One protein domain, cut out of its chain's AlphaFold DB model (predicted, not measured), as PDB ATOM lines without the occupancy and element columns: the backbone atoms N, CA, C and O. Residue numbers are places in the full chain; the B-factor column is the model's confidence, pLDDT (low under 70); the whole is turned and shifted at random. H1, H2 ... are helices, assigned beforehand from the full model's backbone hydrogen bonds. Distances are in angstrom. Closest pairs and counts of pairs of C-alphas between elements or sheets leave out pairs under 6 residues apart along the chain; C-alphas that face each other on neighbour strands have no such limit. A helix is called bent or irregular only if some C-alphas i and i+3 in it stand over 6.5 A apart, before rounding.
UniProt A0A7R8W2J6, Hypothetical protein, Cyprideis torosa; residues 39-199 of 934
ATOM      1  N   SER A  39     322.033 191.118 226.560       82.19
ATOM      2  CA  SER A  39     323.510 191.089 226.555       82.19
ATOM      3  C   SER A  39     324.167 192.403 226.105       82.19
ATOM      4  O   SER A  39     325.336 192.667 226.392       82.19
ATOM      5  N   TRP A  40     323.419 193.236 225.378       87.56
ATOM      6  CA  TRP A  40     323.938 194.368 224.616       87.56
ATOM      7  C   TRP A  40     324.724 195.409 225.435       87.56
ATOM      8  O   TRP A  40     325.841 195.730 225.018       87.56
ATOM      9  N   PRO A  41     324.255 195.906 226.603       87.62
ATOM     10  CA  PRO A  41     325.027 196.871 227.390       87.62
ATOM     11  C   PRO A  41     326.344 196.283 227.916       87.62
ATOM     12  O   PRO A  41     327.356 196.983 227.983       87.62
ATOM     13  N   HIS A  42     326.374 194.980 228.221       89.62
ATOM     14  CA  HIS A  42     327.609 194.308 228.616       89.62
ATOM     15  C   HIS A  42     328.595 194.199 227.443       89.62
ATOM     16  O   HIS A  42     329.774 194.518 227.599       89.62
ATOM     17  N   ILE A  43     328.112 193.851 226.246       90.44
ATOM     18  CA  ILE A  43     328.938 193.796 225.031       90.44
ATOM     19  C   ILE A  43     329.494 195.188 224.682       90.44
ATOM     20  O   ILE A  43     330.671 195.303 224.338       90.44
ATOM     21  N   GLN A  44     328.714 196.264 224.844       90.88
ATOM     22  CA  GLN A  44     329.224 197.635 224.697       90.88
ATOM     23  C   GLN A  44     330.341 197.959 225.707       90.88
ATOM     24  O   GLN A  44     331.365 198.529 225.321       90.88
ATOM     25  N   HIS A  45     330.193 197.553 226.973       91.25
ATOM     26  CA  HIS A  45     331.214 197.729 228.017       91.25
ATOM     27  C   HIS A  45     332.514 196.974 227.703       91.25
ATOM     28  O   HIS A  45     333.604 197.543 227.817       91.25
ATOM     29  N   ILE A  46     332.412 195.723 227.235       92.19
ATOM     30  CA  ILE A  46     333.553 194.919 226.761       92.19
ATOM     31  C   ILE A  46     334.240 195.623 225.587       92.19
ATOM     32  O   ILE A  46     335.445 195.868 225.635       92.19
ATOM     33  N   ILE A  47     333.484 196.015 224.556       93.88
ATOM     34  CA  ILE A  47     334.010 196.713 223.373       93.88
ATOM     35  C   ILE A  47     334.725 198.013 223.772       93.88
ATOM     36  O   ILE A  47     335.803 198.301 223.248       93.88
ATOM     37  N   SER A  48     334.180 198.784 224.717       94.56
ATOM     38  CA  SER A  48     334.816 200.000 225.239       94.56
ATOM     39  C   SER A  48     336.165 199.694 225.905       94.56
ATOM     40  O   SER A  48     337.198 200.223 225.479       94.56
ATOM     41  N   LYS A  49     336.199 198.754 226.862       94.06
ATOM     42  CA  LYS A  49     337.431 198.321 227.549       94.06
ATOM     43  C   LYS A  49     338.487 197.769 226.586       94.06
ATOM     44  O   LYS A  49     339.667 198.104 226.713       94.06
ATOM     45  N   CYS A  50     338.089 196.972 225.595       95.06
ATOM     46  CA  CYS A  50     338.997 196.455 224.571       95.06
ATOM     47  C   CYS A  50     339.592 197.581 223.713       95.06
ATOM     48  O   CYS A  50     340.803 197.612 223.509       95.06
ATOM     49  N   ASN A  51     338.782 198.545 223.260       94.38
ATOM     50  CA  ASN A  51     339.274 199.688 222.482       94.38
ATOM     51  C   ASN A  51     340.221 200.590 223.296       94.38
ATOM     52  O   ASN A  51     341.251 201.017 222.772       94.38
ATOM     53  N   GLN A  52     339.932 200.824 224.582       95.50
ATOM     54  CA  GLN A  52     340.834 201.534 225.501       95.50
ATOM     55  C   GLN A  52     342.180 200.802 225.643       95.50
ATOM     56  O   GLN A  52     343.241 201.413 225.490       95.50
ATOM     57  N   ARG A  53     342.151 199.479 225.860       94.62
ATOM     58  CA  ARG A  53     343.355 198.638 225.965       94.62
ATOM     59  C   ARG A  53     344.177 198.648 224.673       94.62
ATOM     60  O   ARG A  53     345.390 198.826 224.734       94.62
ATOM     61  N   ILE A  54     343.528 198.533 223.513       94.31
ATOM     62  CA  ILE A  54     344.162 198.655 222.190       94.31
ATOM     63  C   ILE A  54     344.817 200.033 222.021       94.31
ATOM     64  O   ILE A  54     345.961 200.119 221.574       94.31
ATOM     65  N   GLY A  55     344.124 201.109 222.407       92.94
ATOM     66  CA  GLY A  55     344.661 202.470 222.380       92.94
ATOM     67  C   GLY A  55     345.938 202.615 223.212       92.94
ATOM     68  O   GLY A  55     346.927 203.153 222.716       92.94
ATOM     69  N   PHE A  56     345.938 202.068 224.430       94.56
ATOM     70  CA  PHE A  56     347.101 202.040 225.319       94.56
ATOM     71  C   PHE A  56     348.271 201.228 224.738       94.56
ATOM     72  O   PHE A  56     349.403 201.708 224.742       94.56
ATOM     73  N   LEU A  57     348.012 200.035 224.186       93.50
ATOM     74  CA  LEU A  57     349.045 199.184 223.578       93.50
ATOM     75  C   LEU A  57     349.747 199.894 222.408       93.50
ATOM     76  O   LEU A  57     350.972 199.989 222.405       93.50
ATOM     77  N   PHE A  58     348.991 200.490 221.478       91.69
ATOM     78  CA  PHE A  58     349.555 201.283 220.371       91.69
ATOM     79  C   PHE A  58     350.246 202.591 220.808       91.69
ATOM     80  O   PHE A  58     350.930 203.201 219.991       91.69
ATOM     81  N   ALA A  59     350.058 203.044 222.052       92.25
ATOM     82  CA  ALA A  59     350.726 204.223 222.611       92.25
ATOM     83  C   ALA A  59     351.975 203.882 223.449       92.25
ATOM     84  O   ALA A  59     352.753 204.778 223.780       92.25
ATOM     85  N   LYS A  60     352.165 202.607 223.819       91.50
ATOM     86  CA  LYS A  60     353.292 202.131 224.643       91.50
ATOM     87  C   LYS A  60     354.253 201.196 223.911       91.50
ATOM     88  O   LYS A  60     355.399 201.091 224.334       91.50
ATOM     89  N   LEU A  61     353.810 200.534 222.842       89.56
ATOM     90  CA  LEU A  61     354.588 199.550 222.090       89.56
ATOM     91  C   LEU A  61     354.694 199.961 220.609       89.56
ATOM     92  O   LEU A  61     353.689 200.385 220.031       89.56
ATOM     93  N   PRO A  62     355.860 199.790 219.953       86.56
ATOM     94  CA  PRO A  62     356.043 200.072 218.528       86.56
ATOM     95  C   PRO A  62     355.445 198.944 217.665       86.56
ATOM     96  O   PRO A  62     356.138 198.296 216.891       86.56
ATOM     97  N   LEU A  63     354.136 198.684 217.793       85.00
ATOM     98  CA  LEU A  63     353.473 197.505 217.210       85.00
ATOM     99  C   LEU A  63     353.632 197.366 215.684       85.00
ATOM    100  O   LEU A  63     353.459 196.272 215.171       85.00
ATOM    101  N   LYS A  64     353.965 198.441 214.956       81.44
ATOM    102  CA  LYS A  64     354.214 198.424 213.499       81.44
ATOM    103  C   LYS A  64     355.603 197.904 213.093       81.44
ATOM    104  O   LYS A  64     355.836 197.668 211.912       81.44
ATOM    105  N   GLU A  65     356.515 197.768 214.050       79.69
ATOM    106  CA  GLU A  65     357.910 197.336 213.852       79.69
ATOM    107  C   GLU A  65     358.123 195.878 214.310       79.69
ATOM    108  O   GLU A  65     359.239 195.366 214.289       79.69
ATOM    109  N   ILE A  66     357.045 195.208 214.734       83.44
ATOM    110  CA  ILE A  66     357.025 193.880 215.354       83.44
ATOM    111  C   ILE A  66     356.335 192.892 214.389       83.44
ATOM    112  O   ILE A  66     355.330 193.265 213.782       83.44
ATOM    113  N   PRO A  67     356.827 191.646 214.226       85.38
ATOM    114  CA  PRO A  67     356.226 190.659 213.323       85.38
ATOM    115  C   PRO A  67     354.802 190.249 213.736       85.38
ATOM    116  O   PRO A  67     354.465 190.210 214.920       85.38
ATOM    117  N   LEU A  68     353.985 189.873 212.741       82.38
ATOM    118  CA  LEU A  68     352.545 189.616 212.895       82.38
ATOM    119  C   LEU A  68     352.211 188.609 214.009       82.38
ATOM    120  O   LEU A  68     351.283 188.870 214.766       82.38
ATOM    121  N   GLY A  69     352.960 187.507 214.144       81.19
ATOM    122  CA  GLY A  69     352.718 186.503 215.192       81.19
ATOM    123  C   GLY A  69     352.718 187.116 216.595       81.19
ATOM    124  O   GLY A  69     351.710 187.073 217.290       81.19
ATOM    125  N   VAL A  70     353.781 187.847 216.942       85.31
ATOM    126  CA  VAL A  70     353.902 188.539 218.238       85.31
ATOM    127  C   VAL A  70     352.818 189.616 218.416       85.31
ATOM    128  O   VAL A  70     352.352 189.858 219.527       85.31
ATOM    129  N   VAL A  71     352.356 190.252 217.333       88.38
ATOM    130  CA  VAL A  71     351.238 191.214 217.377       88.38
ATOM    131  C   VAL A  71     349.890 190.526 217.657       88.38
ATOM    132  O   VAL A  71     349.046 191.116 218.340       88.38
ATOM    133  N   LEU A  72     349.694 189.285 217.198       90.50
ATOM    134  CA  LEU A  72     348.552 188.438 217.567       90.50
ATOM    135  C   LEU A  72     348.673 187.951 219.020       90.50
ATOM    136  O   LEU A  72     347.704 188.050 219.770       90.50
ATOM    137  N   ASP A  73     349.863 187.543 219.464       89.44
ATOM    138  CA  ASP A  73     350.114 187.134 220.854       89.44
ATOM    139  C   ASP A  73     349.853 188.274 221.849       89.44
ATOM    140  O   ASP A  73     349.250 188.064 222.904       89.44
ATOM    141  N   ILE A  74     350.218 189.512 221.499       92.31
ATOM    142  CA  ILE A  74     349.902 190.716 222.286       92.31
ATOM    143  C   ILE A  74     348.383 190.931 222.391       92.31
ATOM    144  O   ILE A  74     347.885 191.274 223.467       92.31
ATOM    145  N   PHE A  75     347.621 190.693 221.319       93.75
ATOM    146  CA  PHE A  75     346.156 190.756 221.366       93.75
ATOM    147  C   PHE A  75     345.580 189.651 222.266       93.75
ATOM    148  O   PHE A  75     344.765 189.938 223.149       93.75
ATOM    149  N   ASN A  76     346.056 188.416 222.097       91.94
ATOM    150  CA  ASN A  76     345.645 187.247 222.876       91.94
ATOM    151  C   ASN A  76     345.988 187.373 224.371       91.94
ATOM    152  O   ASN A  76     345.231 186.900 225.213       91.94
ATOM    153  N   THR A  77     347.085 188.055 224.708       92.00
ATOM    154  CA  THR A  77     347.548 188.247 226.093       92.00
ATOM    155  C   THR A  77     346.844 189.408 226.797       92.00
ATOM    156  O   THR A  77     346.505 189.297 227.972       92.00
ATOM    157  N   TYR A  78     346.622 190.538 226.112       92.94
ATOM    158  CA  TYR A  78     346.178 191.778 226.769       92.94
ATOM    159  C   TYR A  78     344.739 192.203 226.464       92.94
ATOM    160  O   TYR A  78     344.163 192.944 227.261       92.94
ATOM    161  N   VAL A  79     344.164 191.792 225.329       93.88
ATOM    162  CA  VAL A  79     342.828 192.234 224.885       93.88
ATOM    163  C   VAL A  79     341.814 191.098 224.991       93.88
ATOM    164  O   VAL A  79     340.747 191.292 225.571       93.88
ATOM    165  N   LEU A  80     342.158 189.904 224.503       92.50
ATOM    166  CA  LEU A  80     341.279 188.732 224.525       92.50
ATOM    167  C   LEU A  80     340.746 188.362 225.930       92.50
ATOM    168  O   LEU A  80     339.557 188.059 226.016       92.50
ATOM    169  N   PRO A  81     341.507 188.458 227.046       92.12
ATOM    170  CA  PRO A  81     340.975 188.134 228.376       92.12
ATOM    171  C   PRO A  81     339.807 189.025 228.823       92.12
ATOM    172  O   PRO A  81     338.975 188.592 229.614       92.12
ATOM    173  N   ILE A  82     339.697 190.244 228.280       91.69
ATOM    174  CA  ILE A  82     338.567 191.152 228.541       91.69
ATOM    175  C   ILE A  82     337.272 190.597 227.919       91.69
ATOM    176  O   ILE A  82     336.196 190.800 228.475       91.69
ATOM    177  N   ALA A  83     337.377 189.871 226.800       90.44
ATOM    178  CA  ALA A  83     336.260 189.184 226.153       90.44
ATOM    179  C   ALA A  83     336.044 187.748 226.672       90.44
ATOM    180  O   ALA A  83     334.940 187.238 226.569       90.44
ATOM    181  N   LEU A  84     337.049 187.090 227.259       89.00
ATOM    182  CA  LEU A  84     336.855 185.785 227.915       89.00
ATOM    183  C   LEU A  84     336.096 185.901 229.250       89.00
ATOM    184  O   LEU A  84     335.526 184.916 229.721       89.00
ATOM    185  N   TYR A  85     336.064 187.088 229.866       87.94
ATOM    186  CA  TYR A  85     335.355 187.297 231.126       87.94
ATOM    187  C   TYR A  85     333.843 187.055 230.983       87.94
ATOM    188  O   TYR A  85     333.180 187.644 230.128       87.94
ATOM    189  N   ALA A  86     333.308 186.181 231.844       81.50
ATOM    190  CA  ALA A  86     331.901 185.772 231.882       81.50
ATOM    191  C   ALA A  86     331.320 185.286 230.530       81.50
ATOM    192  O   ALA A  86     330.102 185.292 230.354       81.50
ATOM    193  N   LEU A  87     332.170 184.840 229.594       85.75
ATOM    194  CA  LEU A  87     331.803 184.503 228.211       85.75
ATOM    195  C   LEU A  87     330.531 183.635 228.061       85.75
ATOM    196  O   LEU A  87     329.686 183.998 227.234       85.75
ATOM    197  N   PRO A  88     330.319 182.558 228.854       81.81
ATOM    198  CA  PRO A  88     329.132 181.710 228.716       81.81
ATOM    199  C   PRO A  88     327.802 182.415 229.031       81.81
ATOM    200  O   PRO A  88     326.755 181.985 228.559       81.81
ATOM    201  N   PHE A  89     327.815 183.506 229.808       79.81
ATOM    202  CA  PHE A  89     326.594 184.193 230.243       79.81
ATOM    203  C   PHE A  89     326.019 185.151 229.192       79.81
ATOM    204  O   PHE A  89     324.809 185.392 229.190       79.81
ATOM    205  N   TRP A  90     326.867 185.707 228.317       84.81
ATOM    206  CA  TRP A  90     326.478 186.785 227.402       84.81
ATOM    207  C   TRP A  90     326.633 186.453 225.916       84.81
ATOM    208  O   TRP A  90     325.830 186.959 225.132       84.81
ATOM    209  N   LEU A  91     327.596 185.616 225.501       86.75
ATOM    210  CA  LEU A  91     327.801 185.323 224.072       86.75
ATOM    211  C   LEU A  91     326.660 184.486 223.453       86.75
ATOM    212  O   LEU A  91     326.198 184.869 222.380       86.75
ATOM    213  N   PRO A  92     326.092 183.457 224.122       83.50
ATOM    214  CA  PRO A  92     324.887 182.775 223.628       83.50
ATOM    215  C   PRO A  92     323.655 183.688 223.516       83.50
ATOM    216  O   PRO A  92     322.718 183.384 222.790       83.50
ATOM    217  N   LYS A  93     323.656 184.827 224.224       82.50
ATOM    218  CA  LYS A  93     322.592 185.845 224.205       82.50
ATOM    219  C   LYS A  93     322.944 187.052 223.324       82.50
ATOM    220  O   LYS A  93     322.286 188.089 223.423       82.50
ATOM    221  N   ALA A  94     324.009 186.985 222.523       85.50
ATOM    222  CA  ALA A  94     324.460 188.086 221.675       85.50
ATOM    223  C   ALA A  94     323.719 188.091 220.332       85.50
ATOM    224  O   ALA A  94     323.783 187.117 219.583       85.50
ATOM    225  N   THR A  95     323.079 189.213 219.987       87.69
ATOM    226  CA  THR A  95     322.529 189.416 218.638       87.69
ATOM    227  C   THR A  95     323.649 189.473 217.599       87.69
ATOM    228  O   THR A  95     324.790 189.837 217.910       87.69
ATOM    229  N   GLU A  96     323.335 189.174 216.340       87.06
ATOM    230  CA  GLU A  96     324.326 189.218 215.260       87.06
ATOM    231  C   GLU A  96     324.933 190.618 215.077       87.06
ATOM    232  O   GLU A  96     326.117 190.757 214.785       87.06
ATOM    233  N   GLU A  97     324.188 191.683 215.361       86.81
ATOM    234  CA  GLU A  97     324.665 193.071 215.361       86.81
ATOM    235  C   GLU A  97     325.698 193.306 216.470       86.81
ATOM    236  O   GLU A  97     326.672 194.042 216.278       86.81
ATOM    237  N   ALA A  98     325.527 192.646 217.618       87.31
ATOM    238  CA  ALA A  98     326.487 192.659 218.713       87.31
ATOM    239  C   ALA A  98     327.756 191.869 218.351       87.31
ATOM    240  O   ALA A  98     328.860 192.398 218.509       87.31
ATOM    241  N   LYS A  99     327.614 190.668 217.767       89.44
ATOM    242  CA  LYS A  99     328.743 189.869 217.252       89.44
ATOM    243  C   LYS A  99     329.522 190.623 216.168       89.44
ATOM    244  O   LYS A  99     330.742 190.749 216.258       89.44
ATOM    245  N   LYS A 100     328.838 191.242 215.196       89.75
ATOM    246  CA  LYS A 100     329.431 192.113 214.156       89.75
ATOM    247  C   LYS A 100     330.227 193.274 214.774       89.75
ATOM    248  O   LYS A 100     331.350 193.542 214.341       89.75
ATOM    249  N   ARG A 101     329.702 193.942 215.812       90.00
ATOM    250  CA  ARG A 101     330.414 195.024 216.529       90.00
ATOM    251  C   ARG A 101     331.592 194.524 217.375       90.00
ATOM    252  O   ARG A 101     332.587 195.241 217.473       90.00
ATOM    253  N   LEU A 102     331.533 193.312 217.925       91.88
ATOM    254  CA  LEU A 102     332.653 192.689 218.640       91.88
ATOM    255  C   LEU A 102     333.775 192.272 217.669       91.88
ATOM    256  O   LEU A 102     334.933 192.638 217.870       91.88
ATOM    257  N   ASN A 103     333.431 191.637 216.546       93.06
ATOM    258  CA  ASN A 103     334.350 191.330 215.441       93.06
ATOM    259  C   ASN A 103     335.011 192.594 214.847       93.06
ATOM    260  O   ASN A 103     336.161 192.561 214.391       93.06
ATOM    261  N   ALA A 104     334.329 193.744 214.910       92.56
ATOM    262  CA  ALA A 104     334.902 195.031 214.526       92.56
ATOM    263  C   ALA A 104     336.090 195.469 215.412       92.56
ATOM    264  O   ALA A 104     336.909 196.261 214.956       92.56
ATOM    265  N   VAL A 105     336.228 194.969 216.648       94.50
ATOM    266  CA  VAL A 105     337.365 195.290 217.537       94.50
ATOM    267  C   VAL A 105     338.661 194.671 217.007       94.50
ATOM    268  O   VAL A 105     339.650 195.379 216.807       94.50
ATOM    269  N   PHE A 106     338.651 193.366 216.721       94.50
ATOM    270  CA  PHE A 106     339.831 192.648 216.231       94.50
ATOM    271  C   PHE A 106     340.212 193.082 214.808       94.50
ATOM    272  O   PHE A 106     341.373 193.387 214.537       94.50
ATOM    273  N   THR A 107     339.235 193.260 213.913       92.12
ATOM    274  CA  THR A 107     339.518 193.790 212.566       92.12
ATOM    275  C   THR A 107     340.054 195.225 212.596       92.12
ATOM    276  O   THR A 107     340.969 195.530 211.833       92.12
ATOM    277  N   LYS A 108     339.584 196.111 213.491       92.19
ATOM    278  CA  LYS A 108     340.182 197.452 213.677       92.19
ATOM    279  C   LYS A 108     341.613 197.389 214.218       92.19
ATOM    280  O   LYS A 108     342.439 198.189 213.781       92.19
ATOM    281  N   TYR A 109     341.921 196.447 215.115       93.81
ATOM    282  CA  TYR A 109     343.284 196.201 215.599       93.81
ATOM    283  C   TYR A 109     344.227 195.820 214.445       93.81
ATOM    284  O   TYR A 109     345.219 196.513 214.208       93.81
ATOM    285  N   LEU A 110     343.861 194.799 213.659       90.50
ATOM    286  CA  LEU A 110     344.641 194.344 212.502       90.50
ATOM    287  C   LEU A 110     344.781 195.434 211.428       90.50
ATOM    288  O   LEU A 110     345.884 195.673 210.939       90.50
ATOM    289  N   LYS A 111     343.703 196.163 211.106       89.62
ATOM    290  CA  LYS A 111     343.736 197.289 210.151       89.62
ATOM    291  C   LYS A 111     344.708 198.393 210.590       89.62
ATOM    292  O   LYS A 111     345.484 198.884 209.772       89.62
ATOM    293  N   ARG A 112     344.720 198.741 211.885       89.88
ATOM    294  CA  ARG A 112     345.621 199.754 212.467       89.88
ATOM    295  C   ARG A 112     347.090 199.314 212.487       89.88
ATOM    296  O   ARG A 112     347.965 200.167 212.319       89.88
ATOM    297  N   TYR A 113     347.356 198.017 212.658       88.44
ATOM    298  CA  TYR A 113     348.691 197.423 212.511       88.44
ATOM    299  C   TYR A 113     349.165 197.477 211.048       88.44
ATOM    300  O   TYR A 113     350.172 198.122 210.764       88.44
ATOM    301  N   LEU A 114     348.386 196.910 210.117       83.62
ATOM    302  CA  LEU A 114     348.694 196.858 208.678       83.62
ATOM    303  C   LEU A 114     348.731 198.238 207.992       83.62
ATOM    304  O   LEU A 114     349.198 198.352 206.862       83.62
ATOM    305  N   GLY A 115     348.207 199.284 208.638       82.25
ATOM    306  CA  GLY A 115     348.148 200.642 208.090       82.25
ATOM    307  C   GLY A 115     347.096 200.841 206.993       82.25
ATOM    308  O   GLY A 115     347.156 201.835 206.273       82.25
ATOM    309  N   VAL A 116     346.139 199.917 206.856       83.50
ATOM    310  CA  VAL A 116     345.098 199.966 205.817       83.50
ATOM    311  C   VAL A 116     343.872 200.782 206.264       83.50
ATOM    312  O   VAL A 116     343.583 200.845 207.463       83.50
ATOM    313  N   PRO A 117     343.115 201.397 205.332       82.44
ATOM    314  CA  PRO A 117     341.904 202.146 205.663       82.44
ATOM    315  C   PRO A 117     340.862 201.315 206.422       82.44
ATOM    316  O   PRO A 117     340.652 200.133 206.147       82.44
ATOM    317  N   TYR A 118     340.114 201.953 207.328       83.44
ATOM    318  CA  TYR A 118     339.060 201.256 208.076       83.44
ATOM    319  C   TYR A 118     337.936 200.698 207.184       83.44
ATOM    320  O   TYR A 118     337.310 199.708 207.567       83.44
ATOM    321  N   ALA A 119     337.748 201.262 205.985       82.12
ATOM    322  CA  ALA A 119     336.790 200.816 204.971       82.12
ATOM    323  C   ALA A 119     337.204 199.546 204.191       82.12
ATOM    324  O   ALA A 119     336.372 198.975 203.492       82.12
ATOM    325  N   THR A 120     338.454 199.067 204.291       80.19
ATOM    326  CA  THR A 120     338.888 197.828 203.610       80.19
ATOM    327  C   THR A 120     338.039 196.628 204.050       80.19
ATOM    328  O   THR A 120     337.729 196.497 205.234       80.19
ATOM    329  N   HIS A 121     337.674 195.729 203.128       82.00
ATOM    330  CA  HIS A 121     336.787 194.599 203.433       82.00
ATOM    331  C   HIS A 121     337.337 193.710 204.566       82.00
ATOM    332  O   HIS A 121     338.508 193.328 204.545       82.00
ATOM    333  N   ASN A 122     336.509 193.358 205.559       85.50
ATOM    334  CA  ASN A 122     336.972 192.618 206.743       85.50
ATOM    335  C   ASN A 122     337.542 191.234 206.382       85.50
ATOM    336  O   ASN A 122     338.602 190.869 206.886       85.50
ATOM    337  N   ALA A 123     336.905 190.510 205.454       78.31
ATOM    338  CA  ALA A 123     337.385 189.198 205.016       78.31
ATOM    339  C   ALA A 123     338.760 189.255 204.323       78.31
ATOM    340  O   ALA A 123     339.531 188.312 204.445       78.31
ATOM    341  N   LEU A 124     339.125 190.370 203.667       74.62
ATOM    342  CA  LEU A 124     340.478 190.543 203.113       74.62
ATOM    343  C   LEU A 124     341.536 190.653 204.214       74.62
ATOM    344  O   LEU A 124     342.633 190.130 204.055       74.62
ATOM    345  N   VAL A 125     341.219 191.324 205.325       80.12
ATOM    346  CA  VAL A 125     342.145 191.477 206.459       80.12
ATOM    347  C   VAL A 125     342.364 190.133 207.147       80.12
ATOM    348  O   VAL A 125     343.508 189.750 207.386       80.12
ATOM    349  N   HIS A 126     341.282 189.392 207.389       82.38
ATOM    350  CA  HIS A 126     341.328 188.020 207.892       82.38
ATOM    351  C   HIS A 126     342.116 187.101 206.957       82.38
ATOM    352  O   HIS A 126     343.080 186.470 207.385       82.38
ATOM    353  N   PHE A 127     341.807 187.128 205.656       77.19
ATOM    354  CA  PHE A 127     342.503 186.330 204.655       77.19
ATOM    355  C   PHE A 127     344.017 186.626 204.605       77.19
ATOM    356  O   PHE A 127     344.823 185.702 204.661       77.19
ATOM    357  N   VAL A 128     344.424 187.901 204.535       75.62
ATOM    358  CA  VAL A 128     345.847 188.297 204.458       75.62
ATOM    359  C   VAL A 128     346.616 187.973 205.743       75.62
ATOM    360  O   VAL A 128     347.813 187.711 205.678       75.62
ATOM    361  N   THR A 129     345.956 187.979 206.903       77.06
ATOM    362  CA  THR A 129     346.597 187.656 208.192       77.06
ATOM    363  C   THR A 129     346.507 186.177 208.573       77.06
ATOM    364  O   THR A 129     347.073 185.801 209.594       77.06
ATOM    365  N   ALA A 130     345.812 185.350 207.778       79.88
ATOM    366  CA  ALA A 130     345.419 183.982 208.128       79.88
ATOM    367  C   ALA A 130     344.714 183.892 209.503       79.88
ATOM    368  O   ALA A 130     345.010 183.013 210.308       79.88
ATOM    369  N   THR A 131     343.787 184.821 209.767       85.06
ATOM    370  CA  THR A 131     342.975 184.871 210.997       85.06
ATOM    371  C   THR A 131     341.481 184.746 210.702       85.06
ATOM    372  O   THR A 131     341.043 184.898 209.564       85.06
ATOM    373  N   GLU A 132     340.693 184.527 211.750       86.62
ATOM    374  CA  GLU A 132     339.232 184.418 211.737       86.62
ATOM    375  C   GLU A 132     338.563 185.549 212.562       86.62
ATOM    376  O   GLU A 132     339.259 186.302 213.255       86.62
ATOM    377  N   PRO A 133     337.228 185.719 212.502       88.81
ATOM    378  CA  PRO A 133     336.490 186.640 213.358       88.81
ATOM    379  C   PRO A 133     336.610 186.283 214.845       88.81
ATOM    380  O   PRO A 133     336.590 185.118 215.231       88.81
ATOM    381  N   LEU A 134     336.648 187.308 215.698       89.50
ATOM    382  CA  LEU A 134     336.821 187.165 217.146       89.50
ATOM    383  C   LEU A 134     335.754 186.273 217.809       89.50
ATOM    384  O   LEU A 134     336.081 185.552 218.747       89.50
ATOM    385  N   CYS A 135     334.501 186.304 217.346       87.88
ATOM    386  CA  CYS A 135     333.444 185.420 217.853       87.88
ATOM    387  C   CYS A 135     333.741 183.939 217.568       87.88
ATOM    388  O   CYS A 135     333.617 183.130 218.483       87.88
ATOM    389  N   SER A 136     334.227 183.604 216.369       85.38
ATOM    390  CA  SER A 136     334.609 182.234 215.991       85.38
ATOM    391  C   SER A 136     335.733 181.687 216.884       85.38
ATOM    392  O   SER A 136     335.693 180.531 217.285       85.38
ATOM    393  N   THR A 137     336.661 182.546 217.323       85.56
ATOM    394  CA  THR A 137     337.725 182.194 218.287       85.56
ATOM    395  C   THR A 137     337.248 182.105 219.750       85.56
ATOM    396  O   THR A 137     338.010 181.681 220.630       85.56
ATOM    397  N   LEU A 138     336.026 182.562 220.051       86.94
ATOM    398  CA  LEU A 138     335.434 182.594 221.396       86.94
ATOM    399  C   LEU A 138     334.417 181.466 221.615       86.94
ATOM    400  O   LEU A 138     334.442 180.843 222.671       86.94
ATOM    401  N   GLU A 139     333.563 181.174 220.634       84.88
ATOM    402  CA  GLU A 139     332.531 180.124 220.700       84.88
ATOM    403  C   GLU A 139     333.070 178.749 221.180       84.88
ATOM    404  O   GLU A 139     332.579 178.266 222.204       84.88
ATOM    405  N   PRO A 140     334.153 178.162 220.618       81.12
ATOM    406  CA  PRO A 140     334.712 176.881 221.082       81.12
ATOM    407  C   PRO A 140     335.421 176.947 222.451       81.12
ATOM    408  O   PRO A 140     335.955 175.947 222.931       81.12
ATOM    409  N   LYS A 141     335.455 178.117 223.107       81.50
ATOM    410  CA  LYS A 141     335.984 178.285 224.473       81.50
ATOM    411  C   LYS A 141     334.881 178.286 225.533       81.50
ATOM    412  O   LYS A 141     335.204 178.218 226.715       81.50
ATOM    413  N   ILE A 142     333.606 178.321 225.135       78.94
ATOM    414  CA  ILE A 142     332.464 178.299 226.061       78.94
ATOM    415  C   ILE A 142     332.420 177.002 226.901       78.94
ATOM    416  O   ILE A 142     332.386 177.135 228.127       78.94
ATOM    417  N   PRO A 143     332.503 175.773 226.336       70.94
ATOM    418  CA  PRO A 143     332.433 174.540 227.137       70.94
ATOM    419  C   PRO A 143     333.560 174.458 228.173       70.94
ATOM    420  O   PRO A 143     333.327 174.213 229.355       70.94
ATOM    421  N   LYS A 144     334.783 174.820 227.758       69.81
ATOM    422  CA  LYS A 144     335.983 174.845 228.611       69.81
ATOM    423  C   LYS A 144     335.884 175.825 229.790       69.81
ATOM    424  O   LYS A 144     336.658 175.697 230.732       69.81
ATOM    425  N   LEU A 145     334.961 176.791 229.756       68.56
ATOM    426  CA  LEU A 145     334.701 177.729 230.853       68.56
ATOM    427  C   LEU A 145     333.528 177.299 231.751       68.56
ATOM    428  O   LEU A 145     333.512 177.677 232.920       68.56
ATOM    429  N   PHE A 146     332.580 176.495 231.255       66.12
ATOM    430  CA  PHE A 146     331.476 175.964 232.071       66.12
ATOM    431  C   PHE A 146     331.960 174.985 233.153       66.12
ATOM    432  O   PHE A 146     331.480 175.044 234.284       66.12
ATOM    433  N   TYR A 147     332.959 174.149 232.850       59.53
ATOM    434  CA  TYR A 147     333.487 173.127 233.770       59.53
ATOM    435  C   TYR A 147     334.123 173.661 235.073       59.53
ATOM    436  O   TYR A 147     334.377 172.887 235.991       59.53
ATOM    437  N   TYR A 148     334.343 174.975 235.193       58.41
ATOM    438  CA  TYR A 148     334.870 175.615 236.408       58.41
ATOM    439  C   TYR A 148     333.782 176.194 237.335       58.41
ATOM    440  O   TYR A 148     334.108 176.795 238.361       58.41
ATOM    441  N   ILE A 149     332.493 176.040 237.006       61.12
ATOM    442  CA  ILE A 149     331.388 176.543 237.834       61.12
ATOM    443  C   ILE A 149     331.066 175.537 238.947       61.12
ATOM    444  O   ILE A 149     330.408 174.524 238.728       61.12
ATOM    445  N   SER A 150     331.503 175.844 240.172       52.91
ATOM    446  CA  SER A 150     331.075 175.124 241.376       52.91
ATOM    447  C   SER A 150     329.707 175.630 241.845       52.91
ATOM    448  O   SER A 150     329.511 176.835 242.021       52.91
ATOM    449  N   TYR A 151     328.760 174.714 242.057       56.88
ATOM    450  CA  TYR A 151     327.403 175.045 242.494       56.88
ATOM    451  C   TYR A 151     327.283 175.065 244.023       56.88
ATOM    452  O   TYR A 151     327.770 174.148 244.686       56.88
ATOM    453  N   PRO A 152     326.580 176.054 244.611       62.66
ATOM    454  CA  PRO A 152     326.146 175.945 245.998       62.66
ATOM    455  C   PRO A 152     325.152 174.772 246.135       62.66
ATOM    456  O   PRO A 152     324.351 174.560 245.220       62.66
ATOM    457  N   PRO A 153     325.117 174.042 247.270       61.03
ATOM    458  CA  PRO A 153     324.274 172.847 247.425       61.03
ATOM    459  C   PRO A 153     322.772 173.053 247.161       61.03
ATOM    460  O   PRO A 153     322.083 172.113 246.783       61.03
ATOM    461  N   CYS A 154     322.266 174.283 247.293       59.22
ATOM    462  CA  CYS A 154     320.884 174.652 246.963       59.22
ATOM    463  C   CYS A 154     320.546 174.632 245.457       59.22
ATOM    464  O   CYS A 154     319.403 174.892 245.102       59.22
ATOM    465  N   LEU A 155     321.521 174.368 244.580       56.34
ATOM    466  CA  LEU A 155     321.327 174.123 243.144       56.34
ATOM    467  C   LEU A 155     321.698 172.679 242.745       56.34
ATOM    468  O   LEU A 155     321.824 172.377 241.559       56.34
ATOM    469  N   SER A 156     321.872 171.777 243.719       53.28
ATOM    470  CA  SER A 156     322.057 170.348 243.452       53.28
ATOM    471  C   SER A 156     320.858 169.788 242.677       53.28
ATOM    472  O   SER A 156     319.712 170.021 243.054       53.28
ATOM    473  N   GLY A 157     321.122 169.076 241.578       55.12
ATOM    474  CA  GLY A 157     320.099 168.564 240.655       55.12
ATOM    475  C   GLY A 157     319.768 169.483 239.468       55.12
ATOM    476  O   GLY A 157     319.186 169.010 238.495       55.12
ATOM    477  N   ALA A 158     320.183 170.756 239.475       62.00
ATOM    478  CA  ALA A 158     320.016 171.634 238.318       62.00
ATOM    479  C   ALA A 158     321.048 171.303 237.222       62.00
ATOM    480  O   ALA A 158     322.238 171.587 237.364       62.00
ATOM    481  N   ARG A 159     320.598 170.723 236.103       49.44
ATOM    482  CA  ARG A 159     321.435 170.493 234.917       49.44
ATOM    483  C   ARG A 159     321.492 171.764 234.065       49.44
ATOM    484  O   ARG A 159     320.450 172.300 233.703       49.44
ATOM    485  N   LEU A 160     322.693 172.222 233.708       56.16
ATOM    486  CA  LEU A 160     322.834 173.201 232.629       56.16
ATOM    487  C   LEU A 160     322.609 172.532 231.275       56.16
ATOM    488  O   LEU A 160     323.247 171.528 230.956       56.16
ATOM    489  N   GLU A 161     321.784 173.163 230.451       53.50
ATOM    490  CA  GLU A 161     321.830 172.985 229.006       53.50
ATOM    491  C   GLU A 161     322.975 173.847 228.463       53.50
ATOM    492  O   GLU A 161     322.914 175.080 228.475       53.50
ATOM    493  N   VAL A 162     324.053 173.198 228.020       56.03
ATOM    494  CA  VAL A 162     325.038 173.840 227.145       56.03
ATOM    495  C   VAL A 162     324.407 173.876 225.752       56.03
ATOM    496  O   VAL A 162     324.027 172.816 225.260       56.03
ATOM    497  N   PRO A 163     324.255 175.045 225.102       53.28
ATOM    498  CA  PRO A 163     323.746 175.083 223.738       53.28
ATOM    499  C   PRO A 163     324.744 174.406 222.795       53.28
ATOM    500  O   PRO A 163     325.886 174.865 222.695       53.28
ATOM    501  N   ASP A 164     324.312 173.353 222.098       46.94
ATOM    502  CA  ASP A 164     325.096 172.682 221.054       46.94
ATOM    503  C   ASP A 164     325.308 173.630 219.866       46.94
ATOM    504  O   ASP A 164     324.544 173.674 218.902       46.94
ATOM    505  N   MET A 165     326.365 174.433 219.965       54.03
ATOM    506  CA  MET A 165     326.849 175.333 218.925       54.03
ATOM    507  C   MET A 165     327.956 174.620 218.138       54.03
ATOM    508  O   MET A 165     329.107 174.626 218.586       54.03
ATOM    509  N   PRO A 166     327.660 173.993 216.980       50.41
ATOM    510  CA  PRO A 166     328.685 173.325 216.189       50.41
ATOM    511  C   PRO A 166     329.749 174.339 215.728       50.41
ATOM    512  O   PRO A 166     329.396 175.429 215.260       50.41
ATOM    513  N   PRO A 167     331.052 174.011 215.834       53.84
ATOM    514  CA  PRO A 167     332.131 174.940 215.516       53.84
ATOM    515  C   PRO A 167     332.104 175.306 214.026       53.84
ATOM    516  O   PRO A 167     332.498 174.530 213.156       53.84
ATOM    517  N   THR A 168     331.622 176.511 213.728       54.81
ATOM    518  CA  THR A 168     331.435 176.986 212.354       54.81
ATOM    519  C   THR A 168     332.770 177.463 211.785       54.81
ATOM    520  O   THR A 168     333.210 178.583 212.045       54.81
ATOM    521  N   ALA A 169     333.431 176.598 211.012       52.28
ATOM    522  CA  ALA A 169     334.739 176.873 210.422       52.28
ATOM    523  C   ALA A 169     334.691 178.082 209.465       52.28
ATOM    524  O   ALA A 169     334.061 178.037 208.407       52.28
ATOM    525  N   TYR A 170     335.377 179.175 209.814       62.91
ATOM    526  CA  TYR A 170     335.347 180.402 209.018       62.91
ATOM    527  C   TYR A 170     336.280 180.339 207.799       62.91
ATOM    528  O   TYR A 170     337.487 180.573 207.900       62.91
ATOM    529  N   PHE A 171     335.719 180.114 206.607       60.03
ATOM    530  CA  PHE A 171     336.487 180.198 205.366       60.03
ATOM    531  C   PHE A 171     336.528 181.632 204.807       60.03
ATOM    532  O   PHE A 171     335.632 182.108 204.102       60.03
ATOM    533  N   ALA A 172     337.619 182.341 205.106       58.78
ATOM    534  CA  ALA A 172     337.802 183.748 204.737       58.78
ATOM    535  C   ALA A 172     337.741 184.024 203.221       58.78
ATOM    536  O   ALA A 172     337.397 185.134 202.820       58.78
ATOM    537  N   ALA A 173     338.091 183.051 202.371       55.75
ATOM    538  CA  ALA A 173     338.247 183.268 200.931       55.75
ATOM    539  C   ALA A 173     336.928 183.244 200.133       55.75
ATOM    540  O   ALA A 173     336.857 183.923 199.112       55.75
ATOM    541  N   GLU A 174     335.886 182.551 200.604       60.16
ATOM    542  CA  GLU A 174     334.520 182.655 200.046       60.16
ATOM    543  C   GLU A 174     333.933 184.056 200.253       60.16
ATOM    544  O   GLU A 174     333.245 184.600 199.392       60.16
ATOM    545  N   HIS A 175     334.281 184.683 201.376       63.59
ATOM    546  CA  HIS A 175     333.792 185.993 201.791       63.59
ATOM    547  C   HIS A 175     334.553 187.171 201.144       63.59
ATOM    548  O   HIS A 175     334.367 188.322 201.545       63.59
ATOM    549  N   VAL A 176     335.429 186.929 200.162       64.38
ATOM    550  CA  VAL A 176     336.155 187.978 199.422       64.38
ATOM    551  C   VAL A 176     335.525 188.163 198.035       64.38
ATOM    552  O   VAL A 176     335.640 187.265 197.202       64.38
ATOM    553  N   PRO A 177     334.916 189.330 197.729       54.22
ATOM    554  CA  PRO A 177     334.351 189.585 196.406       54.22
ATOM    555  C   PRO A 177     335.409 189.453 195.305       54.22
ATOM    556  O   PRO A 177     336.508 190.003 195.415       54.22
ATOM    557  N   SER A 178     335.060 188.754 194.224       49.94
ATOM    558  CA  SER A 178     335.997 188.297 193.186       49.94
ATOM    559  C   SER A 178     336.834 189.406 192.534       49.94
ATOM    560  O   SER A 178     337.974 189.153 192.145       49.94
ATOM    561  N   TYR A 179     336.338 190.647 192.474       51.94
ATOM    562  CA  TYR A 179     337.096 191.778 191.928       51.94
ATOM    563  C   TYR A 179     338.344 192.143 192.757       51.94
ATOM    564  O   TYR A 179     339.342 192.593 192.192       51.94
ATOM    565  N   TRP A 180     338.349 191.883 194.071       46.34
ATOM    566  CA  TRP A 180     339.514 192.111 194.941       46.34
ATOM    567  C   TRP A 180     340.646 191.096 194.736       46.34
ATOM    568  O   TRP A 180     341.749 191.306 195.238       46.34
ATOM    569  N   LEU A 181     340.407 190.012 193.989       47.81
ATOM    570  CA  LEU A 181     341.443 189.049 193.600       47.81
ATOM    571  C   LEU A 181     342.261 189.527 192.380       47.81
ATOM    572  O   LEU A 181     343.193 188.843 191.953       47.81
ATOM    573  N   THR A 182     341.951 190.705 191.825       38.38
ATOM    574  CA  THR A 182     342.767 191.352 190.787       38.38
ATOM    575  C   THR A 182     344.026 192.012 191.386       38.38
ATOM    576  O   THR A 182     343.997 192.510 192.513       38.38
ATOM    577  N   PRO A 183     345.166 192.053 190.666       39.06
ATOM    578  CA  PRO A 183     346.473 192.413 191.237       39.06
ATOM    579  C   PRO A 183     346.704 193.934 191.403       39.06
ATOM    580  O   PRO A 183     347.816 194.417 191.203       39.06
ATOM    581  N   VAL A 184     345.668 194.710 191.746       35.03
ATOM    582  CA  VAL A 184     345.701 196.193 191.774       35.03
ATOM    583  C   VAL A 184     345.687 196.767 193.206       35.03
ATOM    584  O   VAL A 184     345.558 197.973 193.413       35.03
ATOM    585  N   LEU A 185     345.908 195.932 194.225       37.09
ATOM    586  CA  LEU A 185     346.129 196.384 195.603       37.09
ATOM    587  C   LEU A 185     347.541 196.974 195.785       37.09
ATOM    588  O   LEU A 185     348.465 196.311 196.254       37.09
ATOM    589  N   LYS A 186     347.694 198.267 195.466       34.09
ATOM    590  CA  LYS A 186     348.842 199.094 195.886       34.09
ATOM    591  C   LYS A 186     348.793 199.359 197.399       34.09
ATOM    592  O   LYS A 186     348.490 200.468 197.832       34.09
ATOM    593  N   LEU A 187     349.075 198.338 198.205       35.34
ATOM    594  CA  LEU A 187     349.229 198.479 199.654       35.34
ATOM    595  C   LEU A 187     350.547 199.215 199.971       35.34
ATOM    596  O   LEU A 187     351.609 198.720 199.590       35.34
ATOM    597  N   PRO A 188     350.524 200.362 200.676       33.50
ATOM    598  CA  PRO A 188     351.732 201.066 201.095       33.50
ATOM    599  C   PRO A 188     352.322 200.409 202.356       33.50
ATOM    600  O   PRO A 188     352.268 200.977 203.445       33.50
ATOM    601  N   LEU A 189     352.850 199.189 202.216       36.09
ATOM    602  CA  LEU A 189     353.489 198.441 203.306       36.09
ATOM    603  C   LEU A 189     354.906 198.987 203.580       36.09
ATOM    604  O   LEU A 189     355.751 198.897 202.688       36.09
ATOM    605  N   PRO A 190     355.213 199.512 204.785       35.22
ATOM    606  CA  PRO A 190     356.559 200.000 205.107       35.22
ATOM    607  C   PRO A 190     357.521 198.898 205.583       35.22
ATOM    608  O   PRO A 190     358.722 199.141 205.663       35.22
ATOM    609  N   CYS A 191     357.006 197.712 205.931       32.47
ATOM    610  CA  CYS A 191     357.736 196.672 206.662       32.47
ATOM    611  C   CYS A 191     357.640 195.301 205.966       32.47
ATOM    612  O   CYS A 191     356.551 194.884 205.586       32.47
ATOM    613  N   ALA A 192     358.783 194.608 205.879       37.38
ATOM    614  CA  ALA A 192     358.974 193.181 205.567       37.38
ATOM    615  C   ALA A 192     358.283 192.601 204.297       37.38
ATOM    616  O   ALA A 192     357.117 192.204 204.349       37.38
ATOM    617  N   PRO A 193     359.015 192.381 203.179       36.06
ATOM    618  CA  PRO A 193     358.514 191.564 202.064       36.06
ATOM    619  C   PRO A 193     358.386 190.067 202.414       36.06
ATOM    620  O   PRO A 193     357.765 189.317 201.667       36.06
ATOM    621  N   GLU A 194     358.943 189.627 203.545       35.88
ATOM    622  CA  GLU A 194     358.932 188.235 204.021       35.88
ATOM    623  C   GLU A 194     357.510 187.734 204.317       35.88
ATOM    624  O   GLU A 194     357.151 186.639 203.892       35.88
ATOM    625  N   VAL A 195     356.647 188.576 204.903       37.66
ATOM    626  CA  VAL A 195     355.226 188.245 205.139       37.66
ATOM    627  C   VAL A 195     354.487 187.999 203.817       37.66
ATOM    628  O   VAL A 195     353.626 187.126 203.728       37.66
ATOM    629  N   LEU A 196     354.846 188.734 202.759       38.94
ATOM    630  CA  LEU A 196     354.325 188.495 201.409       38.94
ATOM    631  C   LEU A 196     354.915 187.230 200.775       38.94
ATOM    632  O   LEU A 196     354.208 186.562 200.026       38.94
ATOM    633  N   LEU A 197     356.169 186.883 201.076       35.47
ATOM    634  CA  LEU A 197     356.801 185.661 200.585       35.47
ATOM    635  C   LEU A 197     356.128 184.417 201.186       35.47
ATOM    636  O   LEU A 197     355.706 183.542 200.434       35.47
ATOM    637  N   GLU A 198     355.934 184.367 202.506       33.56
ATOM    638  CA  GLU A 198     355.237 183.260 203.178       33.56
ATOM    639  C   GLU A 198     353.762 183.157 202.750       33.56
ATOM    640  O   GLU A 198     353.280 182.070 202.418       33.56
ATOM    641  N   ALA A 199     353.049 184.289 202.671       36.03
ATOM    642  CA  ALA A 199     351.647 184.313 202.251       36.03
ATOM    643  C   ALA A 199     351.440 183.965 200.760       36.03
ATOM    644  O   ALA A 199     350.381 183.447 200.401       36.03
TER     645      ALA A 199
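Overview. This is residues 39 to 199 of the 934 residues of the protein "Hypothetical protein" of Cyprideis torosa (UniProt A0A7R8W2J6). Two long helices, H1 and H5, lie side by side and run the same way, and between them the backbone returns through a row of shorter helices, H2, H3 and H4. H6 packs on H5, H7 packs on H4, and residues 147 to 159 stick out as a loop arm before the backbone folds back toward H8 and H9 at the body's far rim. The printed part has 161 residues with nine named helices, H1 to H9 in order, and no named strand; the class is all helix. It is only just compact, close to loose, with a radius of gyration of the C-alphas of 18.2 A, and elongated, spanning 63 by 38 by 28 A.

Arrangement. H1, residues 40 to 60, touches H5, residues 96 to 114, at a shallow tilt of 6 degrees, the same way; the closest C-alphas, of Ile 47 and Leu 102, are 6.4 A apart. H2, residues 68 to 78, is close to H1 but not clearly touching, with the C-alphas of Arg 53 and Tyr 78 7.5 A apart. H2 and H5 are near each other, with 12 pairs of C-alphas within 10 A. H3, residues 80 to 84, touches H1 at residues 46 to 50 alone; the closest C-alphas are those of Ile 46 and Ala 83, 6.4 A apart. H4, residues 87 to 90, touches H7, residues 139 to 146, where the closest C-alphas, of Pro 88 and Ile 142, are 5.5 A apart. H5 has a kink of 27 degrees near residue 106, and with residues 107 to 111 alone it touches H6, residues 122 to 129, at a steep tilt of 44 degrees; the closest C-alphas, of Thr 107 and Asn 122, are 6.5 A apart. H8, residues 178 to 181, touches no helix. H9, residues 193 to 199, is close to H6 but not clearly touching, with the C-alphas of Val 128 and Ala 199 7.4 A apart. Every O i to N i+4 pair is within hydrogen-bond range in H1, H2, H3, H6 and H9, against 13 of 15 in H5 and 2 of 4 in H7; H4 and H8 are too short for such a pair.

Along the chain. H1 begins at C-alpha 40, (323.938, 194.368, 224.616), and measures 30.4 A. H2 measures 15.4 A, and H3 and H4 follow it. H5 begins at C-alpha 96, (324.326, 189.218, 215.260), and measures 26.4 A. H6 measures 10.9 A and H7 12.2 A; H7 is only just irregular, with C-alphas 140 and 143 6.9 A apart. After H8, H9 measures 10.0 A and ends at C-alpha 199, (351.647, 184.313, 202.251).

Size, cuts and confidence. The C-alphas farthest apart, of Cys 154 and Val 184, are 64.2 A apart. The printed part has no cut. The links H7 to H8 and H8 to H9 are long. Residues 144 to 199 have a pLDDT under 70; the mean of the printed part is 74.4.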